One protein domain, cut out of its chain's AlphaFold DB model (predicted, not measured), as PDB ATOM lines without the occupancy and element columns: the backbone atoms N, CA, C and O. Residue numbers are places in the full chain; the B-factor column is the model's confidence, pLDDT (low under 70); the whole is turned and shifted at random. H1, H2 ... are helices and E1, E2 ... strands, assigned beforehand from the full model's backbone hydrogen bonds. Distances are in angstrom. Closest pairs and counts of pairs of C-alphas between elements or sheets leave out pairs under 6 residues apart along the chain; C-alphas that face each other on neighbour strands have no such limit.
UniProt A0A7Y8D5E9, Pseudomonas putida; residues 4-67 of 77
ATOM      1  N   ASP A   4     135.590 128.995 145.565       93.62
ATOM      2  CA  ASP A   4     134.715 129.790 146.427       93.62
ATOM      3  C   ASP A   4     134.522 131.203 145.861       93.62
ATOM      4  O   ASP A   4     135.492 131.919 145.595       93.62
ATOM      5  N   LEU A   5     133.270 131.642 145.712       95.25
ATOM      6  CA  LEU A   5     132.922 133.006 145.300       95.25
ATOM      7  C   LEU A   5     132.062 133.702 146.357       95.25
ATOM      8  O   LEU A   5     131.116 133.134 146.900       95.25
ATOM      9  N   LEU A   6     132.332 134.988 146.579       97.00
ATOM     10  CA  LEU A   6     131.478 135.873 147.367       97.00
ATOM     11  C   LEU A   6     130.801 136.886 146.441       97.00
ATOM     12  O   LEU A   6     131.467 137.748 145.864       97.00
ATOM     13  N   LEU A   7     129.477 136.828 146.338       97.88
ATOM     14  CA  LEU A   7     128.683 137.789 145.580       97.88
ATOM     15  C   LEU A   7     128.026 138.793 146.527       97.88
ATOM     16  O   LEU A   7     127.226 138.429 147.385       97.88
ATOM     17  N   ARG A   8     128.327 140.082 146.353       97.75
ATOM     18  CA  ARG A   8     127.714 141.147 147.155       97.75
ATOM     19  C   ARG A   8     126.332 141.494 146.616       97.75
ATOM     20  O   ARG A   8     126.195 141.980 145.498       97.75
ATOM     21  N   THR A   9     125.313 141.286 147.438       97.69
ATOM     22  CA  THR A   9     123.902 141.537 147.131       97.69
ATOM     23  C   THR A   9     123.332 142.570 148.107       97.69
ATOM     24  O   THR A   9     122.577 142.209 149.009       97.69
ATOM     25  N   PRO A  10     123.672 143.868 147.964       95.69
ATOM     26  CA  PRO A  10     123.127 144.920 148.829       95.69
ATOM     27  C   PRO A  10     121.617 145.131 148.627       95.69
ATOM     28  O   PRO A  10     120.971 145.769 149.450       95.69
ATOM     29  N   ARG A  11     121.058 144.607 147.528       96.25
ATOM     30  CA  ARG A  11     119.623 144.595 147.223       96.25
ATOM     31  C   ARG A  11     119.117 143.150 147.148       96.25
ATOM     32  O   ARG A  11     119.912 142.288 146.752       96.25
ATOM     33  N   PRO A  12     117.830 142.900 147.464       96.50
ATOM     34  CA  PRO A  12     117.231 141.574 147.384       96.50
ATOM     35  C   PRO A  12     117.453 140.887 146.040       96.50
ATOM     36  O   PRO A  12     117.280 141.489 144.977       96.50
ATOM     37  N   MET A  13     117.817 139.607 146.096       97.00
ATOM     38  CA  MET A  13     117.872 138.725 144.936       97.00
ATOM     39  C   MET A  13     116.689 137.766 145.002       97.00
ATOM     40  O   MET A  13     116.545 137.026 145.971       97.00
ATOM     41  N   SER A  14     115.854 137.738 143.963       96.88
ATOM     42  CA  SER A  14     114.767 136.760 143.893       96.88
ATOM     43  C   SER A  14     115.320 135.334 143.819       96.88
ATOM     44  O   SER A  14     116.388 135.091 143.252       96.88
ATOM     45  N   ARG A  15     114.570 134.365 144.350       96.88
ATOM     46  CA  ARG A  15     114.951 132.946 144.275       96.88
ATOM     47  C   ARG A  15     115.056 132.430 142.842       96.88
ATOM     48  O   ARG A  15     115.939 131.632 142.556       96.88
ATOM     49  N   ALA A  16     114.202 132.922 141.940       97.56
ATOM     50  CA  ALA A  16     114.271 132.592 140.516       97.56
ATOM     51  C   ALA A  16     115.621 133.016 139.911       97.56
ATOM     52  O   ALA A  16     116.315 132.197 139.322       97.56
ATOM     53  N   LYS A  17     116.062 134.253 140.176       97.69
ATOM     54  CA  LYS A  17     117.371 134.739 139.723       97.69
ATOM     55  C   LYS A  17     118.534 133.981 140.369       97.69
ATOM     56  O   LYS A  17     119.546 133.728 139.725       97.69
ATOM     57  N   ALA A  18     118.400 133.622 141.645       97.69
ATOM     58  CA  ALA A  18     119.387 132.798 142.335       97.69
ATOM     59  C   ALA A  18     119.515 131.407 141.692       97.69
ATOM     60  O   ALA A  18     120.625 130.900 141.557       97.69
ATOM     61  N   ARG A  19     118.393 130.818 141.259       97.50
ATOM     62  CA  ARG A  19     118.366 129.547 140.531       97.50
ATOM     63  C   ARG A  19     119.044 129.661 139.169       97.50
ATOM     64  O   ARG A  19     119.945 128.883 138.903       97.50
ATOM     65  N   GLU A  20     118.691 130.666 138.371       97.25
ATOM     66  CA  GLU A  20     119.329 130.919 137.068       97.25
ATOM     67  C   GLU A  20     120.853 131.078 137.187       97.25
ATOM     68  O   GLU A  20     121.619 130.534 136.387       97.25
ATOM     69  N   LEU A  21     121.307 131.807 138.213       96.38
ATOM     70  CA  LEU A  21     122.730 131.965 138.498       96.38
ATOM     71  C   LEU A  21     123.377 130.632 138.892       96.38
ATOM     72  O   LEU A  21     124.452 130.316 138.394       96.38
ATOM     73  N   LEU A  22     122.739 129.863 139.778       96.06
ATOM     74  CA  LEU A  22     123.243 128.560 140.205       96.06
ATOM     75  C   LEU A  22     123.384 127.597 139.022       96.06
ATOM     76  O   LEU A  22     124.439 126.993 138.862       96.06
ATOM     77  N   ASP A  23     122.360 127.516 138.173       95.31
ATOM     78  CA  ASP A  23     122.344 126.636 137.004       95.31
ATOM     79  C   ASP A  23     123.460 127.019 136.015       95.31
ATOM     80  O   ASP A  23     124.137 126.152 135.469       95.31
ATOM     81  N   SER A  24     123.726 128.322 135.849       94.25
ATOM     82  CA  SER A  24     124.825 128.821 135.007       94.25
ATOM     83  C   SER A  24     126.213 128.450 135.549       94.25
ATOM     84  O   SER A  24     127.146 128.237 134.776       94.25
ATOM     85  N   LEU A  25     126.368 128.391 136.874       93.06
ATOM     86  CA  LEU A  25     127.631 128.059 137.544       93.06
ATOM     87  C   LEU A  25     127.885 126.550 137.600       93.06
ATOM     88  O   LEU A  25     129.036 126.125 137.509       93.06
ATOM     89  N   ASP A  26     126.826 125.745 137.701       89.50
ATOM     90  CA  ASP A  26     126.912 124.281 137.727       89.50
ATOM     91  C   ASP A  26     127.349 123.690 136.361       89.50
ATOM     92  O   ASP A  26     127.707 122.516 136.282       89.50
ATOM     93  N   CYS A  27     127.410 124.498 135.290       87.00
ATOM     94  CA  CYS A  27     127.985 124.118 133.988       87.00
ATOM     95  C   CYS A  27     129.524 124.239 133.905       87.00
ATOM     96  O   CYS A  27     130.105 123.946 132.857       87.00
ATOM     97  N   GLY A  28     130.189 124.717 134.961       83.62
ATOM     98  CA  GLY A  28     131.637 124.924 134.986       83.62
ATOM     99  C   GLY A  28     132.465 123.631 135.109       83.62
ATOM    100  O   GLY A  28     131.946 122.571 135.448       83.62
ATOM    101  N   PRO A  29     133.792 123.704 134.884       85.00
ATOM    102  CA  PRO A  29     134.692 122.547 134.959       85.00
ATOM    103  C   PRO A  29     134.948 122.046 136.392       85.00
ATOM    104  O   PRO A  29     135.589 121.012 136.581       85.00
ATOM    105  N   CYS A  30     134.501 122.783 137.409       89.12
ATOM    106  CA  CYS A  30     134.609 122.403 138.810       89.12
ATOM    107  C   CYS A  30     133.412 122.925 139.601       89.12
ATOM    108  O   CYS A  30     132.659 123.784 139.138       89.12
ATOM    109  N   ARG A  31     133.255 122.412 140.822       89.25
ATOM    110  CA  ARG A  31     132.248 122.904 141.753       89.25
ATOM    111  C   ARG A  31     132.576 124.339 142.166       89.25
ATOM    112  O   ARG A  31     133.685 124.621 142.622       89.25
ATOM    113  N   ILE A  32     131.579 125.210 142.040       94.00
ATOM    114  CA  ILE A  32     131.648 126.602 142.476       94.00
ATOM    115  C   ILE A  32     130.713 126.781 143.675       94.00
ATOM    116  O   ILE A  32     129.489 126.691 143.542       94.00
ATOM    117  N   ASP A  33     131.283 127.036 144.847       93.81
ATOM    118  CA  ASP A  33     130.531 127.355 146.055       93.81
ATOM    119  C   ASP A  33     130.376 128.877 146.162       93.81
ATOM    120  O   ASP A  33     131.340 129.624 146.312       93.81
ATOM    121  N   VAL A  34     129.134 129.361 146.053       96.81
ATOM    122  CA  VAL A  34     128.837 130.801 146.090       96.81
ATOM    123  C   VAL A  34     128.139 131.187 147.384       96.81
ATOM    124  O   VAL A  34     127.080 130.651 147.722       96.81
ATOM    125  N   GLN A  35     128.694 132.183 148.069       97.75
ATOM    126  CA  GLN A  35     128.056 132.874 149.184       97.75
ATOM    127  C   GLN A  35     127.489 134.218 148.725       97.75
ATOM    128  O   GLN A  35     128.173 135.013 148.081       97.75
ATOM    129  N   LEU A  36     126.236 134.491 149.078       98.31
ATOM    130  CA  LEU A  36     125.605 135.792 148.890       98.31
ATOM    131  C   LEU A  36     125.817 136.627 150.152       98.31
ATOM    132  O   LEU A  36     125.358 136.257 151.233       98.31
ATOM    133  N   GLN A  37     126.503 137.762 150.017       98.00
ATOM    134  CA  GLN A  37     126.620 138.751 151.081       98.00
ATOM    135  C   GLN A  37     125.436 139.714 151.020       98.00
ATOM    136  O   GLN A  37     125.341 140.560 150.129       98.00
ATOM    137  N   THR A  38     124.560 139.616 152.006       97.00
ATOM    138  CA  THR A  38     123.463 140.553 152.259       97.00
ATOM    139  C   THR A  38     123.898 141.609 153.284       97.00
ATOM    140  O   THR A  38     124.928 141.435 153.944       97.00
ATOM    141  N   PRO A  39     123.117 142.684 153.490       95.38
ATOM    142  CA  PRO A  39     123.342 143.601 154.609       95.38
ATOM    143  C   PRO A  39     123.278 142.928 155.993       95.38
ATOM    144  O   PRO A  39     123.929 143.399 156.921       95.38
ATOM    145  N   ALA A  40     122.524 141.831 156.141       94.38
ATOM    146  CA  ALA A  40     122.336 141.137 157.417       94.38
ATOM    147  C   ALA A  40     123.405 140.061 157.709       94.38
ATOM    148  O   ALA A  40     123.513 139.591 158.845       94.38
ATOM    149  N   GLY A  41     124.179 139.641 156.701       95.94
ATOM    150  CA  GLY A  41     125.141 138.540 156.799       95.94
ATOM    151  C   GLY A  41     125.283 137.743 155.498       95.94
ATOM    152  O   GLY A  41     124.874 138.191 154.427       95.94
ATOM    153  N   GLY A  42     125.874 136.553 155.585       97.44
ATOM    154  CA  GLY A  42     126.077 135.647 154.454       97.44
ATOM    155  C   GLY A  42     125.084 134.484 154.430       97.44
ATOM    156  O   GLY A  42     124.810 133.893 155.473       97.44
ATOM    157  N   ILE A  43     124.604 134.125 153.240       98.12
ATOM    158  CA  ILE A  43     123.837 132.894 152.967       98.12
ATOM    159  C   ILE A  43     124.480 132.134 151.802       98.12
ATOM    160  O   ILE A  43     125.150 132.737 150.964       98.12
ATOM    161  N   ALA A  44     124.262 130.824 151.698       97.94
ATOM    162  CA  ALA A  44     124.701 130.066 150.527       97.94
ATOM    163  C   ALA A  44     123.732 130.263 149.347       97.94
ATOM    164  O   ALA A  44     122.515 130.146 149.513       97.94
ATOM    165  N   LEU A  45     124.256 130.491 148.134       97.88
ATOM    166  CA  LEU A  45     123.444 130.619 146.913       97.88
ATOM    167  C   LEU A  45     122.564 129.383 146.704       97.88
ATOM    168  O   LEU A  45     121.382 129.511 146.399       97.88
ATOM    169  N   ARG A  46     123.132 128.189 146.907       96.56
ATOM    170  CA  ARG A  46     122.436 126.909 146.720       96.56
ATOM    171  C   ARG A  46     121.269 126.723 147.694       96.56
ATOM    172  O   ARG A  46     120.245 126.169 147.305       96.56
ATOM    173  N   GLU A  47     121.395 127.223 148.924       97.31
ATOM    174  CA  GLU A  47     120.291 127.227 149.892       97.31
ATOM    175  C   GLU A  47     119.196 128.209 149.471       97.31
ATOM    176  O   GLU A  47     118.021 127.845 149.452       97.31
ATOM    177  N   TRP A  48     119.571 129.429 149.069       97.88
ATOM    178  CA  TRP A  48     118.612 130.452 148.644       97.88
ATOM    179  C   TRP A  48     117.858 130.088 147.361       97.88
ATOM    180  O   TRP A  48     116.651 130.307 147.263       97.88
ATOM    181  N   ALA A  49     118.544 129.477 146.397       97.50
ATOM    182  CA  ALA A  49     117.940 128.955 145.176       97.50
ATOM    183  C   ALA A  49     117.022 127.745 145.435       97.50
ATOM    184  O   ALA A  49     116.229 127.383 144.565       97.50
ATOM    185  N   GLY A  50     117.137 127.097 146.599       95.94
ATOM    186  CA  GLY A  50     116.402 125.897 146.982       95.94
ATOM    187  C   GLY A  50     114.912 126.114 147.278       95.94
ATOM    188  O   GLY A  50     114.373 127.219 147.227       95.94
ATOM    189  N   VAL A  51     114.236 125.016 147.624       95.31
ATOM    190  CA  VAL A  51     112.800 124.997 147.976       95.31
ATOM    191  C   VAL A  51     112.528 125.301 149.453       95.31
ATOM    192  O   VAL A  51     111.382 125.512 149.842       95.31
ATOM    193  N   ALA A  52     113.568 125.316 150.292       94.81
ATOM    194  CA  ALA A  52     113.434 125.529 151.732       94.81
ATOM    195  C   ALA A  52     112.881 126.929 152.023       94.81
ATOM    196  O   ALA A  52     113.418 127.910 151.523       94.81
ATOM    197  N   GLN A  53     111.836 127.050 152.843       94.06
ATOM    198  CA  GLN A  53     111.212 128.351 153.143       94.06
ATOM    199  C   GLN A  53     112.140 129.304 153.905       94.06
ATOM    200  O   GLN A  53     112.054 130.515 153.735       94.06
ATOM    201  N   ARG A  54     113.060 128.754 154.703       96.56
ATOM    202  CA  ARG A  54     114.069 129.504 155.456       96.56
ATOM    203  C   ARG A  54     115.470 129.029 155.086       96.56
ATOM    204  O   ARG A  54     115.649 127.858 154.759       96.56
ATOM    205  N   VAL A  55     116.445 129.929 155.161       97.00
ATOM    206  CA  VAL A  55     117.864 129.665 154.879       97.00
ATOM    207  C   VAL A  55     118.741 130.072 156.050       97.00
ATOM    208  O   VAL A  55     118.335 130.889 156.880       97.00
ATOM    209  N   LEU A  56     119.945 129.507 156.127       97.50
ATOM    210  CA  LEU A  56     120.868 129.789 157.213       97.50
ATOM    211  C   LEU A  56     121.636 131.087 156.943       97.50
ATOM    212  O   LEU A  56     122.587 131.123 156.164       97.50
ATOM    213  N   LEU A  57     121.253 132.153 157.641       97.25
ATOM    214  CA  LEU A  57     121.980 133.415 157.671       97.25
ATOM    215  C   LEU A  57     123.091 133.348 158.715       97.25
ATOM    216  O   LEU A  57     122.829 133.235 159.913       97.25
ATOM    217  N   LYS A  58     124.338 133.464 158.263       96.69
ATOM    218  CA  LYS A  58     125.527 133.552 159.115       96.69
ATOM    219  C   LYS A  58     125.937 135.014 159.260       96.69
ATOM    220  O   LYS A  58     126.242 135.683 158.275       96.69
ATOM    221  N   SER A  59     125.955 135.509 160.492       94.00
ATOM    222  CA  SER A  59     126.331 136.887 160.819       94.00
ATOM    223  C   SER A  59     127.323 136.924 161.982       94.00
ATOM    224  O   SER A  59     127.527 135.918 162.660       94.00
ATOM    225  N   ALA A  60     127.907 138.095 162.255       90.62
ATOM    226  CA  ALA A  60     128.761 138.295 163.430       90.62
ATOM    227  C   ALA A  60     128.018 138.055 164.761       90.62
ATOM    228  O   ALA A  60     128.644 137.748 165.768       90.62
ATOM    229  N   LEU A  61     126.683 138.155 164.754       88.69
ATOM    230  CA  LEU A  61     125.817 137.888 165.907       88.69
ATOM    231  C   LEU A  61     125.438 136.401 166.040       88.69
ATOM    232  O   LEU A  61     124.639 136.045 166.900       88.69
ATOM    233  N   GLY A  62     125.973 135.537 165.174       92.69
ATOM    234  CA  GLY A  62     125.658 134.113 165.119       92.69
ATOM    235  C   GLY A  62     124.863 133.713 163.876       92.69
ATOM    236  O   GLY A  62     124.596 134.524 162.977       92.69
ATOM    237  N   ALA A  63     124.522 132.424 163.823       94.69
ATOM    238  CA  ALA A  63     123.786 131.810 162.727       94.69
ATOM    239  C   ALA A  63     122.301 131.660 163.081       94.69
ATOM    240  O   ALA A  63     121.969 131.225 164.182       94.69
ATOM    241  N   ARG A  64     121.412 132.010 162.150       94.88
ATOM    242  CA  ARG A  64     119.958 131.935 162.345       94.88
ATOM    243  C   ARG A  64     119.223 131.577 161.056       94.88
ATOM    244  O   ARG A  64     119.691 131.918 159.974       94.88
ATOM    245  N   LEU A  65     118.079 130.903 161.171       96.94
ATOM    246  CA  LEU A  65     117.206 130.624 160.029       96.94
ATOM    247  C   LEU A  65     116.272 131.810 159.779       96.94
ATOM    248  O   LEU A  65     115.561 132.224 160.691       96.94
ATOM    249  N   VAL A  66     116.259 132.317 158.548       95.81
ATOM    250  CA  VAL A  66     115.436 133.465 158.124       95.81
ATOM    251  C   VAL A  66     114.716 133.160 156.815       95.81
ATOM    252  O   VAL A  66     115.230 132.405 155.987       95.81
ATOM    253  N   ALA A  67     113.525 133.718 156.633       95.62
ATOM    254  CA  ALA A  67     112.759 133.659 155.394       95.62
ATOM    255  C   ALA A  67     113.239 134.713 154.383       95.62
ATOM    256  O   ALA A  67     113.347 134.397 153.196       95.62
TER     257      ALA A  67
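Overview. This is residues 4 to 67 of the 77 residues of a protein of Pseudomonas putida (UniProt A0A7Y8D5E9). A small sheet of three strands, E1, E2 and E3, makes the middle part of an elongated body, with the helix H1 toward one end and the hairpin E4 and E5 beyond E3 toward the other. The one-turn helix H2 follows E3 directly and sits near the middle, between H1 and E4. The printed part has 64 residues, with two named helices and five named strands in the order E1 H1 E2 E3 H2 E4 E5, and its class is mixed, helices and strands. The larger sheet is mixed, in the order E1 E2 E3, and E4 with E5 makes a second, antiparallel sheet. The whole is compact, with a radius of gyration of the C-alphas of 11.5 A, and spans 36 by 22 by 19 A.

Along the chain. In the larger sheet, E2 is the longest strand, residues 32 to 38, 18.9 A from first to last C-alpha. E1 is residues 4 to 8, 13.4 A long, and begins with C-alpha 4 at (134.715, 129.790, 146.427). E3 is residues 41 to 44, 10.6 A long. H1, residues 15 to 25, is 15.2 A long, with C-alpha 15 at (114.951, 132.946, 144.275). H2 is residues 45 to 48, 5.1 A long. E4 is residues 55 to 59, 12.6 A, and E5 is residues 62 to 66, 12.4 A, ending with C-alpha 66 at (115.436, 133.465, 158.124).

Arrangement. E1 and E2 are parallel neighbours at 26 degrees, with N 7 and O 35 at 2.8 A, within hydrogen-bond range. E1, H1 and E2 form a strand-helix-strand unit, two parallel neighbour strands with a helix between them in the chain, and its crossover is right-handed. E2 and E3 form an antiparallel hairpin at 150 degrees, with N 36 and O 43 at 2.8 A. H1 is on this sheet but only grazes it, with its residues 18 to 25. H2 is on the sheet too and stands at the sheet's level, but only just, with a height over the sheet of 3.8 A. H1 and H2 touch, the closest C-alphas being those of Arg 15 and Trp 48, 6.2 A apart. The closest C-alphas of E3 and E4 are those of Gly 41 and Ser 59, 4.5 A apart. E4 and E5 form an antiparallel hairpin at 150 degrees, with N 57 and O 64 at 2.8 A. H1 is apart from E4 and E5. In H1 every O i to N i+4 pair is within hydrogen-bond range, and H2 is too short for such a pair.

Size, cuts and confidence. The two C-alphas farthest apart are those of Pro 29 and Leu 61, at 35.7 A. The printed part has no cut and no long link. The mean pLDDT of the printed part is 95.2, and no printed residue is under 70.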